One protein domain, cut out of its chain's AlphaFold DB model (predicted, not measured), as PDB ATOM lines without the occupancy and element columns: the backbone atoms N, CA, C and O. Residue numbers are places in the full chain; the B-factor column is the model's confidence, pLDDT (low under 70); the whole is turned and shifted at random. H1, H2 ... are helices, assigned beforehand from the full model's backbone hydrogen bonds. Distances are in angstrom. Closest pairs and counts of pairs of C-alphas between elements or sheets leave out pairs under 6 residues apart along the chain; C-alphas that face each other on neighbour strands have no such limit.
ATOM      1  N   GLY A 158     318.178 168.731 262.822       56.53
ATOM      2  CA  GLY A 158     317.843 169.454 264.051       56.53
ATOM      3  C   GLY A 158     317.099 170.780 263.824       56.53
ATOM      4  O   GLY A 158     316.301 171.164 264.669       56.53
ATOM      5  N   GLY A 159     317.295 171.461 262.693       75.06
ATOM      6  CA  GLY A 159     316.678 172.740 262.330       75.06
ATOM      7  C   GLY A 159     315.151 172.692 262.252       75.06
ATOM      8  O   GLY A 159     314.502 173.497 262.915       75.06
ATOM      9  N   LEU A 160     314.568 171.718 261.539       75.38
ATOM     10  CA  LEU A 160     313.101 171.549 261.453       75.38
ATOM     11  C   LEU A 160     312.484 171.330 262.839       75.38
ATOM     12  O   LEU A 160     311.503 171.976 263.212       75.38
ATOM     13  N   TYR A 161     313.100 170.438 263.619       82.00
ATOM     14  CA  TYR A 161     312.689 170.137 264.984       82.00
ATOM     15  C   TYR A 161     312.832 171.353 265.907       82.00
ATOM     16  O   TYR A 161     311.921 171.641 266.679       82.00
ATOM     17  N   ASN A 162     313.938 172.095 265.811       82.25
ATOM     18  CA  ASN A 162     314.203 173.280 266.625       82.25
ATOM     19  C   ASN A 162     313.267 174.442 266.275       82.25
ATOM     20  O   ASN A 162     312.791 175.109 267.188       82.25
ATOM     21  N   GLN A 163     312.951 174.660 264.995       84.88
ATOM     22  CA  GLN A 163     311.947 175.641 264.570       84.88
ATOM     23  C   GLN A 163     310.571 175.294 265.152       84.88
ATOM     24  O   GLN A 163     309.964 176.129 265.820       84.88
ATOM     25  N   LEU A 164     310.123 174.042 264.989       85.06
ATOM     26  CA  LEU A 164     308.827 173.594 265.504       85.06
ATOM     27  C   LEU A 164     308.769 173.656 267.040       85.06
ATOM     28  O   LEU A 164     307.798 174.148 267.609       85.06
ATOM     29  N   ARG A 165     309.845 173.235 267.718       89.56
ATOM     30  CA  ARG A 165     310.035 173.366 269.171       89.56
ATOM     31  C   ARG A 165     309.934 174.818 269.631       89.56
ATOM     32  O   ARG A 165     309.246 175.079 270.609       89.56
ATOM     33  N   ASN A 166     310.649 175.735 268.984       89.25
ATOM     34  CA  ASN A 166     310.700 177.130 269.414       89.25
ATOM     35  C   ASN A 166     309.332 177.805 269.234       89.25
ATOM     36  O   ASN A 166     308.883 178.474 270.158       89.25
ATOM     37  N   LEU A 167     308.635 177.533 268.123       91.38
ATOM     38  CA  LEU A 167     307.264 177.999 267.899       91.38
ATOM     39  C   LEU A 167     306.294 177.471 268.969       91.38
ATOM     40  O   LEU A 167     305.500 178.231 269.510       91.38
ATOM     41  N   ILE A 168     306.377 176.181 269.316       90.38
ATOM     42  CA  ILE A 168     305.552 175.578 270.378       90.38
ATOM     43  C   ILE A 168     305.800 176.255 271.732       90.38
ATOM     44  O   ILE A 168     304.849 176.508 272.464       90.38
ATOM     45  N   LEU A 169     307.056 176.566 272.065       89.38
ATOM     46  CA  LEU A 169     307.402 177.257 273.311       89.38
ATOM     47  C   LEU A 169     306.870 178.697 273.330       89.38
ATOM     48  O   LEU A 169     306.242 179.086 274.309       89.38
ATOM     49  N   GLU A 170     307.056 179.445 272.241       91.00
ATOM     50  CA  GLU A 170     306.545 180.812 272.071       91.00
ATOM     51  C   GLU A 170     305.014 180.863 272.201       91.00
ATOM     52  O   GLU A 170     304.465 181.649 272.974       91.00
ATOM     53  N   LYS A 171     304.297 179.993 271.478       91.81
ATOM     54  CA  LYS A 171     302.829 179.972 271.514       91.81
ATOM     55  C   LYS A 171     302.272 179.457 272.841       91.81
ATOM     56  O   LYS A 171     301.198 179.892 273.238       91.81
ATOM     57  N   ALA A 172     302.984 178.582 273.546       87.94
ATOM     58  CA  ALA A 172     302.600 178.165 274.893       87.94
ATOM     59  C   ALA A 172     302.778 179.289 275.928       87.94
ATOM     60  O   ALA A 172     301.897 179.475 276.765       87.94
ATOM     61  N   GLU A 173     303.855 180.076 275.834       86.88
ATOM     62  CA  GLU A 173     304.067 181.263 276.676       86.88
ATOM     63  C   GLU A 173     302.949 182.301 276.467       86.88
ATOM     64  O   GLU A 173     302.386 182.804 277.438       86.88
ATOM     65  N   HIS A 174     302.525 182.529 275.218       84.19
ATOM     66  CA  HIS A 174     301.356 183.363 274.895       84.19
ATOM     67  C   HIS A 174     300.014 182.850 275.453       84.19
ATOM     68  O   HIS A 174     299.065 183.628 275.549       84.19
ATOM     69  N   LEU A 175     299.922 181.568 275.812       84.62
ATOM     70  CA  LEU A 175     298.738 180.941 276.409       84.62
ATOM     71  C   LEU A 175     298.832 180.804 277.939       84.62
ATOM     72  O   LEU A 175     297.993 180.129 278.534       84.62
ATOM     73  N   GLU A 176     299.858 181.393 278.565       85.50
ATOM     74  CA  GLU A 176     300.185 181.228 279.992       85.50
ATOM     75  C   GLU A 176     300.384 179.751 280.412       85.50
ATOM     76  O   GLU A 176     300.266 179.393 281.586       85.50
ATOM     77  N   LEU A 177     300.717 178.872 279.457       83.81
ATOM     78  CA  LEU A 177     301.030 177.470 279.728       83.81
ATOM     79  C   LEU A 177     302.468 177.359 280.242       83.81
ATOM     80  O   LEU A 177     303.413 177.711 279.540       83.81
ATOM     81  N   ASP A 178     302.616 176.828 281.456       76.12
ATOM     82  CA  ASP A 178     303.886 176.690 282.182       76.12
ATOM     83  C   ASP A 178     304.964 176.013 281.294       76.12
ATOM     84  O   ASP A 178     304.873 174.809 281.015       76.12
ATOM     85  N   PRO A 179     305.988 176.747 280.808       67.62
ATOM     86  CA  PRO A 179     306.917 176.200 279.832       67.62
ATOM     87  C   PRO A 179     307.860 175.170 280.478       67.62
ATOM     88  O   PRO A 179     308.214 175.282 281.660       67.62
ATOM     89  N   PRO A 180     308.337 174.170 279.713       62.59
ATOM     90  CA  PRO A 180     309.306 173.193 280.199       62.59
ATOM     91  C   PRO A 180     310.554 173.844 280.807       62.59
ATOM     92  O   PRO A 180     311.314 174.548 280.140       62.59
ATOM     93  N   LYS A 181     310.802 173.549 282.088       59.22
ATOM     94  CA  LYS A 181     311.954 174.047 282.857       59.22
ATOM     95  C   LYS A 181     313.237 173.310 282.460       59.22
ATOM     96  O   LYS A 181     313.747 172.467 283.204       59.22
ATOM     97  N   PHE A 182     313.770 173.635 281.281       52.81
ATOM     98  CA  PHE A 182     315.063 173.140 280.806       52.81
ATOM     99  C   PHE A 182     316.179 173.545 281.789       52.81
ATOM    100  O   PHE A 182     316.555 174.712 281.861       52.81
ATOM    101  N   GLY A 183     316.709 172.583 282.554       45.03
ATOM    102  CA  GLY A 183     317.836 172.801 283.478       45.03
ATOM    103  C   GLY A 183     317.699 172.147 284.857       45.03
ATOM    104  O   GLY A 183     318.705 171.978 285.544       45.03
ATOM    105  N   VAL A 184     316.499 171.724 285.267       44.12
ATOM    106  CA  VAL A 184     316.319 170.960 286.516       44.12
ATOM    107  C   VAL A 184     316.545 169.469 286.242       44.12
ATOM    108  O   VAL A 184     315.946 168.907 285.332       44.12
ATOM    109  N   ARG A 185     317.398 168.813 287.042       40.97
ATOM    110  CA  ARG A 185     317.861 167.413 286.874       40.97
ATOM    111  C   ARG A 185     316.789 166.308 287.051       40.97
ATOM    112  O   ARG A 185     317.150 165.155 287.253       40.97
ATOM    113  N   LEU A 186     315.496 166.621 286.974       38.44
ATOM    114  CA  LEU A 186     314.396 165.686 287.252       38.44
ATOM    115  C   LEU A 186     313.731 165.151 285.969       38.44
ATOM    116  O   LEU A 186     312.669 165.597 285.543       38.44
ATOM    117  N   GLU A 187     314.413 164.163 285.386       42.31
ATOM    118  CA  GLU A 187     313.882 162.898 284.827       42.31
ATOM    119  C   GLU A 187     312.788 162.885 283.735       42.31
ATOM    120  O   GLU A 187     312.510 161.818 283.189       42.31
ATOM    121  N   THR A 188     312.233 164.015 283.296       50.84
ATOM    122  CA  THR A 188     311.360 164.052 282.104       50.84
ATOM    123  C   THR A 188     312.129 164.500 280.862       50.84
ATOM    124  O   THR A 188     312.745 165.565 280.827       50.84
ATOM    125  N   ARG A 189     312.115 163.660 279.818       74.94
ATOM    126  CA  ARG A 189     312.824 163.915 278.552       74.94
ATOM    127  C   ARG A 189     312.311 165.228 277.924       74.94
ATOM    128  O   ARG A 189     311.095 165.343 277.758       74.94
ATOM    129  N   PRO A 190     313.183 166.163 277.486       78.00
ATOM    130  CA  PRO A 190     312.792 167.444 276.873       78.00
ATOM    131  C   PRO A 190     311.725 167.338 275.775       78.00
ATOM    132  O   PRO A 190     310.857 168.196 275.653       78.00
ATOM    133  N   HIS A 191     311.771 166.256 274.996       84.50
ATOM    134  CA  HIS A 191     310.794 165.965 273.954       84.50
ATOM    135  C   HIS A 191     309.392 165.646 274.506       84.50
ATOM    136  O   HIS A 191     308.411 166.193 274.014       84.50
ATOM    137  N   GLN A 192     309.280 164.836 275.567       84.50
ATOM    138  CA  GLN A 192     307.983 164.508 276.177       84.50
ATOM    139  C   GLN A 192     307.299 165.756 276.738       84.50
ATOM    140  O   GLN A 192     306.085 165.890 276.638       84.50
ATOM    141  N   GLN A 193     308.071 166.695 277.291       84.38
ATOM    142  CA  GLN A 193     307.508 167.947 277.787       84.38
ATOM    143  C   GLN A 193     306.915 168.796 276.646       84.38
ATOM    144  O   GLN A 193     305.855 169.380 276.830       84.38
ATOM    145  N   LEU A 194     307.526 168.799 275.452       87.62
ATOM    146  CA  LEU A 194     306.958 169.443 274.256       87.62
ATOM    147  C   LEU A 194     305.688 168.733 273.760       87.62
ATOM    148  O   LEU A 194     304.717 169.407 273.426       87.62
ATOM    149  N   LEU A 195     305.656 167.393 273.762       89.31
ATOM    150  CA  LEU A 195     304.444 166.625 273.431       89.31
ATOM    151  C   LEU A 195     303.291 166.952 274.395       89.31
ATOM    152  O   LEU A 195     302.157 167.154 273.958       89.31
ATOM    153  N   ASN A 196     303.588 167.054 275.694       87.25
ATOM    154  CA  ASN A 196     302.621 167.443 276.720       87.25
ATOM    155  C   ASN A 196     302.149 168.898 276.540       87.25
ATOM    156  O   ASN A 196     300.977 169.183 276.757       87.25
ATOM    157  N   LEU A 197     303.031 169.808 276.110       88.94
ATOM    158  CA  LEU A 197     302.687 171.211 275.861       88.94
ATOM    159  C   LEU A 197     301.721 171.348 274.674       88.94
ATOM    160  O   LEU A 197     300.696 172.009 274.796       88.94
ATOM    161  N   VAL A 198     301.978 170.644 273.565       90.50
ATOM    162  CA  VAL A 198     301.065 170.587 272.404       90.50
ATOM    163  C   VAL A 198     299.710 169.974 272.779       90.50
ATOM    164  O   VAL A 198     298.667 170.448 272.332       90.50
ATOM    165  N   HIS A 199     299.704 168.942 273.628       88.62
ATOM    166  CA  HIS A 199     298.474 168.355 274.170       88.62
ATOM    167  C   HIS A 199     297.692 169.353 275.043       88.62
ATOM    168  O   HIS A 199     296.476 169.478 274.880       88.62
ATOM    169  N   ALA A 200     298.378 170.121 275.895       86.81
ATOM    170  CA  ALA A 200     297.769 171.173 276.707       86.81
ATOM    171  C   ALA A 200     297.194 172.311 275.845       86.81
ATOM    172  O   ALA A 200     296.059 172.721 276.081       86.81
ATOM    173  N   MET A 201     297.907 172.755 274.800       89.94
ATOM    174  CA  MET A 201     297.391 173.716 273.811       89.94
ATOM    175  C   MET A 201     296.113 173.195 273.138       89.94
ATOM    176  O   MET A 201     295.109 173.901 273.092       89.94
ATOM    177  N   GLY A 202     296.121 171.938 272.677       87.38
ATOM    178  CA  GLY A 202     294.943 171.285 272.098       87.38
ATOM    179  C   GLY A 202     293.763 171.208 273.064       87.38
ATOM    180  O   GLY A 202     292.639 171.487 272.670       87.38
ATOM    181  N   THR A 203     294.015 170.887 274.334       86.44
ATOM    182  CA  THR A 203     292.978 170.781 275.374       86.44
ATOM    183  C   THR A 203     292.406 172.150 275.758       86.44
ATOM    184  O   THR A 203     291.201 172.279 275.956       86.44
ATOM    185  N   LEU A 204     293.249 173.185 275.831       86.06
ATOM    186  CA  LEU A 204     292.835 174.561 276.115       86.06
ATOM    187  C   LEU A 204     291.969 175.140 274.989       86.06
ATOM    188  O   LEU A 204     291.003 175.853 275.257       86.06
ATOM    189  N   ALA A 205     292.323 174.829 273.741       86.88
ATOM    190  CA  ALA A 205     291.646 175.326 272.554       86.88
ATOM    191  C   ALA A 205     290.383 174.519 272.187       86.88
ATOM    192  O   ALA A 205     289.446 175.096 271.637       86.88
ATOM    193  N   ALA A 206     290.337 173.212 272.491       86.00
ATOM    194  CA  ALA A 206     289.222 172.314 272.169       86.00
ATOM    195  C   ALA A 206     287.874 172.874 272.633       86.00
ATOM    196  O   ALA A 206     287.768 173.414 273.734       86.00
ATOM    197  N   ASN A 207     286.824 172.731 271.820       72.88
ATOM    198  CA  ASN A 207     285.498 173.242 272.180       72.88
ATOM    199  C   ASN A 207     284.876 172.437 273.331       72.88
ATOM    200  O   ASN A 207     284.435 173.037 274.315       72.88
ATOM    201  N   ASP A 208     284.929 171.107 273.236       68.62
ATOM    202  CA  ASP A 208     284.422 170.174 274.245       68.62
ATOM    203  C   ASP A 208     285.440 169.888 275.366       68.62
ATOM    204  O   ASP A 208     286.648 169.897 275.121       68.62
ATOM    205  N   PRO A 209     284.977 169.607 276.602       57.22
ATOM    206  CA  PRO A 209     285.844 169.354 277.755       57.22
ATOM    207  C   PRO A 209     286.506 167.965 277.766       57.22
ATOM    208  O   PRO A 209     287.449 167.765 278.526       57.22
ATOM    209  N   ASP A 210     286.040 167.016 276.946       56.19
ATOM    210  CA  ASP A 210     286.675 165.704 276.763       56.19
ATOM    211  C   ASP A 210     286.810 165.359 275.266       56.19
ATOM    212  O   ASP A 210     286.028 164.581 274.717       56.19
ATOM    213  N   PRO A 211     287.798 165.943 274.563       56.50
ATOM    214  CA  PRO A 211     288.032 165.679 273.144       56.50
ATOM    215  C   PRO A 211     288.702 164.314 272.880       56.50
ATOM    216  O   PRO A 211     289.226 164.087 271.788       56.50
ATOM    217  N   GLY A 212     288.794 163.419 273.876       60.22
ATOM    218  CA  GLY A 212     289.498 162.139 273.748       60.22
ATOM    219  C   GLY A 212     291.007 162.272 273.489       60.22
ATOM    220  O   GLY A 212     291.656 161.304 273.078       60.22
ATOM    221  N   LEU A 213     291.585 163.461 273.718       62.56
ATOM    222  CA  LEU A 213     293.012 163.739 273.559       62.56
ATOM    223  C   LEU A 213     293.823 162.903 274.557       62.56
ATOM    224  O   LEU A 213     294.043 163.298 275.700       62.56
ATOM    225  N   ARG A 214     294.326 161.752 274.110       65.75
ATOM    226  CA  ARG A 214     295.329 160.992 274.862       65.75
ATOM    227  C   ARG A 214     296.716 161.614 274.662       65.75
ATOM    228  O   ARG A 214     297.057 161.918 273.509       65.75
ATOM    229  N   PRO A 215     297.527 161.758 275.729       60.59
ATOM    230  CA  PRO A 215     298.941 162.087 275.600       60.59
ATOM    231  C   PRO A 215     299.624 161.181 274.571       60.59
ATOM    232  O   PRO A 215     299.269 160.010 274.411       60.59
ATOM    233  N   VAL A 216     300.598 161.724 273.843       60.50
ATOM    234  CA  VAL A 216     301.467 160.890 273.012       60.50
ATOM    235  C   VAL A 216     302.515 160.287 273.938       60.50
ATOM    236  O   VAL A 216     303.416 160.992 274.396       60.50
ATOM    237  N   ASP A 217     302.381 158.992 274.217       64.81
ATOM    238  CA  ASP A 217     303.443 158.219 274.850       64.81
ATOM    239  C   ASP A 217     304.684 158.280 273.955       64.81
ATOM    240  O   ASP A 217     304.647 157.835 272.801       64.81
ATOM    241  N   SER A 218     305.790 158.826 274.470       57.72
ATOM    242  CA  SER A 218     307.082 158.707 273.798       57.72
ATOM    243  C   SER A 218     307.383 157.227 273.589       57.72
ATOM    244  O   SER A 218     307.555 156.469 274.550       57.72
ATOM    245  N   MET A 219     307.475 156.810 272.324       54.38
ATOM    246  CA  MET A 219     307.975 155.484 271.985       54.38
ATOM    247  C   MET A 219     309.428 155.404 272.451       54.38
ATOM    248  O   MET A 219     310.345 155.883 271.790       54.38
ATOM    249  N   HIS A 229     316.396 162.921 265.900       71.69
ATOM    250  CA  HIS A 229     315.667 164.146 265.565       71.69
ATOM    251  C   HIS A 229     314.497 163.923 264.600       71.69
ATOM    252  O   HIS A 229     313.461 164.553 264.780       71.69
ATOM    253  N   LEU A 230     314.617 163.011 263.627       74.50
ATOM    254  CA  LEU A 230     313.523 162.693 262.703       74.50
ATOM    255  C   LEU A 230     312.387 161.947 263.420       74.50
ATOM    256  O   LEU A 230     311.220 162.289 263.244       74.50
ATOM    257  N   ASP A 231     312.714 160.996 264.298       76.94
ATOM    258  CA  ASP A 231     311.712 160.292 265.113       76.94
ATOM    259  C   ASP A 231     311.005 161.233 266.104       76.94
ATOM    260  O   ASP A 231     309.795 161.114 266.317       76.94
ATOM    261  N   GLN A 232     311.736 162.186 266.693       80.81
ATOM    262  CA  GLN A 232     311.164 163.245 267.531       80.81
ATOM    263  C   GLN A 232     310.283 164.199 266.715       80.81
ATOM    264  O   GLN A 232     309.177 164.526 267.139       80.81
ATOM    265  N   TYR A 233     310.725 164.621 265.530       83.19
ATOM    266  CA  TYR A 233     309.935 165.457 264.628       83.19
ATOM    267  C   TYR A 233     308.619 164.766 264.232       83.19
ATOM    268  O   TYR A 233     307.548 165.344 264.394       83.19
ATOM    269  N   ASN A 234     308.673 163.484 263.859       80.69
ATOM    270  CA  ASN A 234     307.495 162.682 263.522       80.69
ATOM    271  C   ASN A 234     306.528 162.503 264.709       80.69
ATOM    272  O   ASN A 234     305.309 162.561 264.530       80.69
ATOM    273  N   GLN A 235     307.040 162.306 265.930       84.44
ATOM    274  CA  GLN A 235     306.219 162.282 267.152       84.44
ATOM    275  C   GLN A 235     305.540 163.637 267.406       84.44
ATOM    276  O   GLN A 235     304.343 163.674 267.707       84.44
ATOM    277  N   LEU A 236     306.267 164.742 267.219       85.50
ATOM    278  CA  LEU A 236     305.766 166.103 267.421       85.50
ATOM    279  C   LEU A 236     304.680 166.469 266.400       85.50
ATOM    280  O   LEU A 236     303.603 166.911 266.789       85.50
ATOM    281  N   THR A 237     304.903 166.180 265.117       85.00
ATOM    282  CA  THR A 237     303.905 166.335 264.047       85.00
ATOM    283  C   THR A 237     302.628 165.542 264.333       85.00
ATOM    284  O   THR A 237     301.525 166.073 264.199       85.00
ATOM    285  N   ARG A 238     302.740 164.291 264.806       84.94
ATOM    286  CA  ARG A 238     301.568 163.490 265.213       84.94
ATOM    287  C   ARG A 238     300.827 164.102 266.405       84.94
ATOM    288  O   ARG A 238     299.599 164.032 266.436       84.94
ATOM    289  N   ALA A 239     301.533 164.695 267.369       86.25
ATOM    290  CA  ALA A 239     300.911 165.397 268.492       86.25
ATOM    291  C   ALA A 239     300.156 166.654 268.028       86.25
ATOM    292  O   ALA A 239     298.995 166.824 268.396       86.25
ATOM    293  N   VAL A 240     300.763 167.470 267.157       88.62
ATOM    294  CA  VAL A 240     300.131 168.662 266.558       88.62
ATOM    295  C   VAL A 240     298.877 168.274 265.775       88.62
ATOM    296  O   VAL A 240     297.813 168.845 266.000       88.62
ATOM    297  N   GLY A 241     298.952 167.240 264.931       84.19
ATOM    298  CA  GLY A 241     297.796 166.742 264.179       84.19
ATOM    299  C   GLY A 241     296.663 166.197 265.062       84.19
ATOM    300  O   GLY A 241     295.494 166.326 264.703       84.19
ATOM    301  N   ARG A 242     296.969 165.619 266.235       85.19
ATOM    302  CA  ARG A 242     295.948 165.223 267.227       85.19
ATOM    303  C   ARG A 242     295.322 166.437 267.912       85.19
ATOM    304  O   ARG A 242     294.100 166.503 267.989       85.19
ATOM    305  N   ALA A 243     296.139 167.390 268.364       85.94
ATOM    306  CA  ALA A 243     295.670 168.630 268.982       85.94
ATOM    307  C   ALA A 243     294.756 169.418 268.028       85.94
ATOM    308  O   ALA A 243     293.657 169.804 268.414       85.94
ATOM    309  N   ALA A 244     295.148 169.568 266.759       84.06
ATOM    310  CA  ALA A 244     294.359 170.257 265.738       84.06
ATOM    311  C   ALA A 244     292.995 169.587 265.474       84.06
ATOM    312  O   ALA A 244     291.982 170.270 265.323       84.06
ATOM    313  N   LYS A 245     292.919 168.248 265.508       84.00
ATOM    314  CA  LYS A 245     291.635 167.533 265.395       84.00
ATOM    315  C   LYS A 245     290.665 167.866 266.534       84.00
ATOM    316  O   LYS A 245     289.474 167.971 266.271       84.00
ATOM    317  N   ALA A 246     291.149 168.102 267.756       79.44
ATOM    318  CA  ALA A 246     290.303 168.467 268.901       79.44
ATOM    319  C   ALA A 246     289.638 169.856 268.780       79.44
ATOM    320  O   ALA A 246     288.648 170.131 269.457       79.44
ATOM    321  N   VAL A 247     290.152 170.720 267.897       79.69
ATOM    322  CA  VAL A 247     289.562 172.027 267.547       79.69
ATOM    323  C   VAL A 247     288.852 172.031 266.190       79.69
ATOM    324  O   VAL A 247     288.501 173.093 265.686       79.69
ATOM    325  N   ASN A 248     288.627 170.860 265.580       82.25
ATOM    326  CA  ASN A 248     288.124 170.719 264.207       82.25
ATOM    327  C   ASN A 248     288.979 171.451 263.148       82.25
ATOM    328  O   ASN A 248     288.515 171.715 262.036       82.25
ATOM    329  N   VAL A 249     290.246 171.752 263.455       77.38
ATOM    330  CA  VAL A 249     291.193 172.306 262.487       77.38
ATOM    331  C   VAL A 249     291.760 171.142 261.682       77.38
ATOM    332  O   VAL A 249     292.664 170.426 262.111       77.38
ATOM    333  N   VAL A 250     291.184 170.932 260.502       67.75
ATOM    334  CA  VAL A 250     291.651 169.913 259.560       67.75
ATOM    335  C   VAL A 250     292.967 170.382 258.916       67.75
ATOM    336  O   VAL A 250     293.053 171.553 258.533       67.75
ATOM    337  N   PRO A 251     293.969 169.496 258.758       63.84
ATOM    338  CA  PRO A 251     295.091 169.689 257.838       63.84
ATOM    339  C   PRO A 251     294.614 170.218 256.468       63.84
ATOM    340  O   PRO A 251     293.621 169.737 255.910       63.84
ATOM    341  N   THR A 252     295.264 171.264 255.960       63.62
ATOM    342  CA  THR A 252     294.880 171.958 254.715       63.62
ATOM    343  C   THR A 252     295.901 171.816 253.595       63.62
ATOM    344  O   THR A 252     295.632 172.319 252.509       63.62
ATOM    345  N   ALA A 253     297.047 171.184 253.846       57.94
ATOM    346  CA  ALA A 253     298.097 171.039 252.855       57.94
ATOM    347  C   ALA A 253     297.688 170.096 251.716       57.94
ATOM    348  O   ALA A 253     297.030 169.067 251.926       57.94
ATOM    349  N   TYR A 254     298.101 170.456 250.506       55.12
ATOM    350  CA  TYR A 254     297.937 169.626 249.315       55.12
ATOM    351  C   TYR A 254     298.992 168.513 249.279       55.12
ATOM    352  O   TYR A 254     300.070 168.626 249.873       55.12
ATOM    353  N   ALA A 255     298.697 167.419 248.572       41.03
ATOM    354  CA  ALA A 255     299.672 166.355 248.354       41.03
ATOM    355  C   ALA A 255     300.935 166.919 247.668       41.03
ATOM    356  O   ALA A 255     300.851 167.537 246.611       41.03
ATOM    357  N   GLY A 256     302.105 166.720 248.285       46.69
ATOM    358  CA  GLY A 256     303.385 167.272 247.821       46.69
ATOM    359  C   GLY A 256     303.916 168.456 248.644       46.69
ATOM    360  O   GLY A 256     305.119 168.712 248.615       46.69
ATOM    361  N   GLU A 257     303.078 169.148 249.424       60.84
ATOM    362  CA  GLU A 257     303.524 170.281 250.246       60.84
ATOM    363  C   GLU A 257     304.346 169.859 251.480       60.84
ATOM    364  O   GLU A 257     304.244 168.748 252.004       60.84
ATOM    365  N   SER A 258     305.176 170.780 251.987       68.06
ATOM    366  CA  SER A 258     305.988 170.527 253.182       68.06
ATOM    367  C   SER A 258     305.120 170.407 254.436       68.06
ATOM    368  O   SER A 258     304.601 171.402 254.953       68.06
ATOM    369  N   LEU A 259     305.084 169.191 254.989       73.56
ATOM    370  CA  LEU A 259     304.495 168.828 256.284       73.56
ATOM    371  C   LEU A 259     304.886 169.788 257.426       73.56
ATOM    372  O   LEU A 259     304.131 169.964 258.381       73.56
ATOM    373  N   GLN A 260     306.054 170.435 257.334       76.81
ATOM    374  CA  GLN A 260     306.500 171.419 258.319       76.81
ATOM    375  C   GLN A 260     305.665 172.705 258.290       76.81
ATOM    376  O   GLN A 260     305.263 173.184 259.351       76.81
ATOM    377  N   ARG A 261     305.380 173.257 257.099       76.69
ATOM    378  CA  ARG A 261     304.548 174.468 256.956       76.69
ATOM    379  C   ARG A 261     303.147 174.221 257.497       76.69
ATOM    380  O   ARG A 261     302.588 175.077 258.174       76.69
ATOM    381  N   GLU A 262     302.619 173.025 257.249       83.38
ATOM    382  CA  GLU A 262     301.343 172.607 257.814       83.38
ATOM    383  C   GLU A 262     301.393 172.542 259.342       83.38
ATOM    384  O   GLU A 262     300.548 173.143 259.997       83.38
ATOM    385  N   CYS A 263     302.402 171.892 259.932       84.62
ATOM    386  CA  CYS A 263     302.540 171.844 261.389       84.62
ATOM    387  C   CYS A 263     302.631 173.244 262.015       84.62
ATOM    388  O   CYS A 263     302.001 173.478 263.044       84.62
ATOM    389  N   ILE A 264     303.363 174.172 261.388       87.12
ATOM    390  CA  ILE A 264     303.457 175.580 261.808       87.12
ATOM    391  C   ILE A 264     302.068 176.235 261.792       87.12
ATOM    392  O   ILE A 264     301.597 176.683 262.837       87.12
ATOM    393  N   ALA A 265     301.363 176.189 260.658       85.94
ATOM    394  CA  ALA A 265     300.033 176.786 260.517       85.94
ATOM    395  C   ALA A 265     298.974 176.143 261.438       85.94
ATOM    396  O   ALA A 265     298.022 176.804 261.858       85.94
ATOM    397  N   LEU A 266     299.113 174.853 261.769       88.00
ATOM    398  CA  LEU A 266     298.259 174.172 262.745       88.00
ATOM    399  C   LEU A 266     298.543 174.636 264.183       88.00
ATOM    400  O   LEU A 266     297.594 174.820 264.943       88.00
ATOM    401  N   ILE A 267     299.809 174.858 264.556       90.31
ATOM    402  CA  ILE A 267     300.188 175.400 265.876       90.31
ATOM    403  C   ILE A 267     299.692 176.837 266.044       90.31
ATOM    404  O   ILE A 267     299.186 177.173 267.111       90.31
ATOM    405  N   GLU A 268     299.791 177.668 265.007       90.88
ATOM    406  CA  GLU A 268     299.275 179.043 265.029       90.88
ATOM    407  C   GLU A 268     297.755 179.058 265.240       90.88
ATOM    408  O   GLU A 268     297.278 179.659 266.199       90.88
ATOM    409  N   LYS A 269     296.995 178.278 264.456       89.81
ATOM    410  CA  LYS A 269     295.536 178.138 264.636       89.81
ATOM    411  C   LYS A 269     295.149 177.589 266.017       89.81
ATOM    412  O   LYS A 269     294.137 178.005 266.577       89.81
ATOM    413  N   LEU A 270     295.935 176.659 266.569       88.25
ATOM    414  CA  LEU A 270     295.759 176.153 267.937       88.25
ATOM    415  C   LEU A 270     295.990 177.246 268.987       88.25
ATOM    416  O   LEU A 270     295.237 177.327 269.956       88.25
ATOM    417  N   ALA A 271     297.006 178.088 268.789       89.31
ATOM    418  CA  ALA A 271     297.312 179.207 269.669       89.31
ATOM    419  C   ALA A 271     296.202 180.265 269.643       89.31
ATOM    420  O   ALA A 271     295.714 180.658 270.701       89.31
ATOM    421  N   ASP A 272     295.736 180.656 268.456       88.62
ATOM    422  CA  ASP A 272     294.663 181.642 268.292       88.62
ATOM    423  C   ASP A 272     293.346 181.159 268.924       88.62
ATOM    424  O   ASP A 272     292.687 181.900 269.659       88.62
ATOM    425  N   ALA A 273     292.984 179.889 268.706       88.00
ATOM    426  CA  ALA A 273     291.802 179.276 269.314       88.00
ATOM    427  C   ALA A 273     291.920 179.176 270.849       88.00
ATOM    428  O   ALA A 273     290.965 179.487 271.566       88.00
ATOM    429  N   GLY A 274     293.099 178.808 271.366       86.75
ATOM    430  CA  GLY A 274     293.385 178.802 272.802       86.75
ATOM    431  C   GLY A 274     293.272 180.198 273.422       86.75
ATOM    432  O   GLY A 274     292.601 180.366 274.440       86.75
ATOM    433  N   ALA A 275     293.848 181.215 272.778       87.44
ATOM    434  CA  ALA A 275     293.827 182.597 273.248       87.44
ATOM    435  C   ALA A 275     292.398 183.163 273.271       87.44
ATOM    436  O   ALA A 275     291.982 183.759 274.269       87.44
ATOM    437  N   ALA A 276     291.606 182.903 272.226       86.62
ATOM    438  CA  ALA A 276     290.190 183.262 272.188       86.62
ATOM    439  C   ALA A 276     289.392 182.601 273.329       86.62
ATOM    440  O   ALA A 276     288.543 183.247 273.954       86.62
ATOM    441  N   LYS A 277     289.687 181.335 273.661       87.00
ATOM    442  CA  LYS A 277     289.034 180.624 274.768       87.00
ATOM    443  C   LYS A 277     289.466 181.151 276.144       87.00
ATOM    444  O   LYS A 277     288.601 181.347 276.997       87.00
ATOM    445  N   VAL A 278     290.744 181.488 276.348       83.50
ATOM    446  CA  VAL A 278     291.235 182.162 277.571       83.50
ATOM    447  C   VAL A 278     290.564 183.526 277.762       83.50
ATOM    448  O   VAL A 278     290.076 183.821 278.858       83.50
ATOM    449  N   GLN A 279     290.452 184.333 276.703       84.31
ATOM    450  CA  GLN A 279     289.761 185.626 276.754       84.31
ATOM    451  C   GLN A 279     288.269 185.456 277.077       84.31
ATOM    452  O   GLN A 279     287.744 186.158 277.942       84.31
ATOM    453  N   SER A 280     287.598 184.485 276.445       85.56
ATOM    454  CA  SER A 280     286.193 184.156 276.720       85.56
ATOM    455  C   SER A 280     285.979 183.737 278.179       85.56
ATOM    456  O   SER A 280     285.120 184.299 278.858       85.56
ATOM    457  N   ASN A 281     286.803 182.821 278.698       81.94
ATOM    458  CA  ASN A 281     286.742 182.368 280.088       81.94
ATOM    459  C   ASN A 281     286.991 183.524 281.070       81.94
ATOM    460  O   ASN A 281     286.243 183.680 282.034       81.94
ATOM    461  N   THR A 282     287.978 184.381 280.796       79.12
ATOM    462  CA  THR A 282     288.271 185.575 281.606       79.12
ATOM    463  C   THR A 282     287.086 186.546 281.623       79.12
ATOM    464  O   THR A 282     286.681 187.022 282.685       79.12
ATOM    465  N   ALA A 283     286.465 186.795 280.466       78.12
ATOM    466  CA  ALA A 283     285.279 187.641 280.363       78.12
ATOM    467  C   ALA A 283     284.056 187.031 281.073       78.12
ATOM    468  O   ALA A 283     283.296 187.753 281.722       78.12
TER     469      ALA A 283
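What this domain is: This is residues 158 to 219 and 229 to 283 of the 520 residues of an uncharacterized protein of Marinobacter sp. C18 (UniProt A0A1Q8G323). Two pairs of helices form a bundle in two crossed layers: the longest helix, H4, lies side by side with H1, and H2 with H3. Long loops run outside. The printed part has 117 residues, all helix in class, ordered H1 to H4 with no named strand. It is compact, with a radius of gyration of the C-alphas of 13.8 A and spans of 41 by 39 by 24 A.

How they stand to each other: H4, residues 259 to 283, touches H1, residues 158 to 173, with residues 260 to 271 alone, at a shallow tilt of 8 degrees, the same way; their closest C-alphas, Lys 171 and Ala 271, are 5.9 A apart. H2, residues 190 to 205, touches H3, residues 229 to 246, at a shallow tilt of 13 degrees, closest at C-alphas 202 and 243, 4.2 A. In these four helices every O i to N i+4 pair is within hydrogen-bond range.

Where its parts are: H1, 22.1 A from first to last C-alpha, begins at (317.843, 169.454, 264.051). H2 is 23.0 A, H3 25.9 A; H4, 36.1 A, ends at (285.279, 187.641, 280.363).

The domain as a whole: The printed part has a cut between residues 219 and 229, where 9 residues of the chain are not printed, and the C-alphas of residues 219 and 229 are 13.2 A apart across it. The links H1 to H2 and H3 to H4 are long. pLDDT is under 70 at residues 158, 179 to 188, 208 to 219 and 250 to 258.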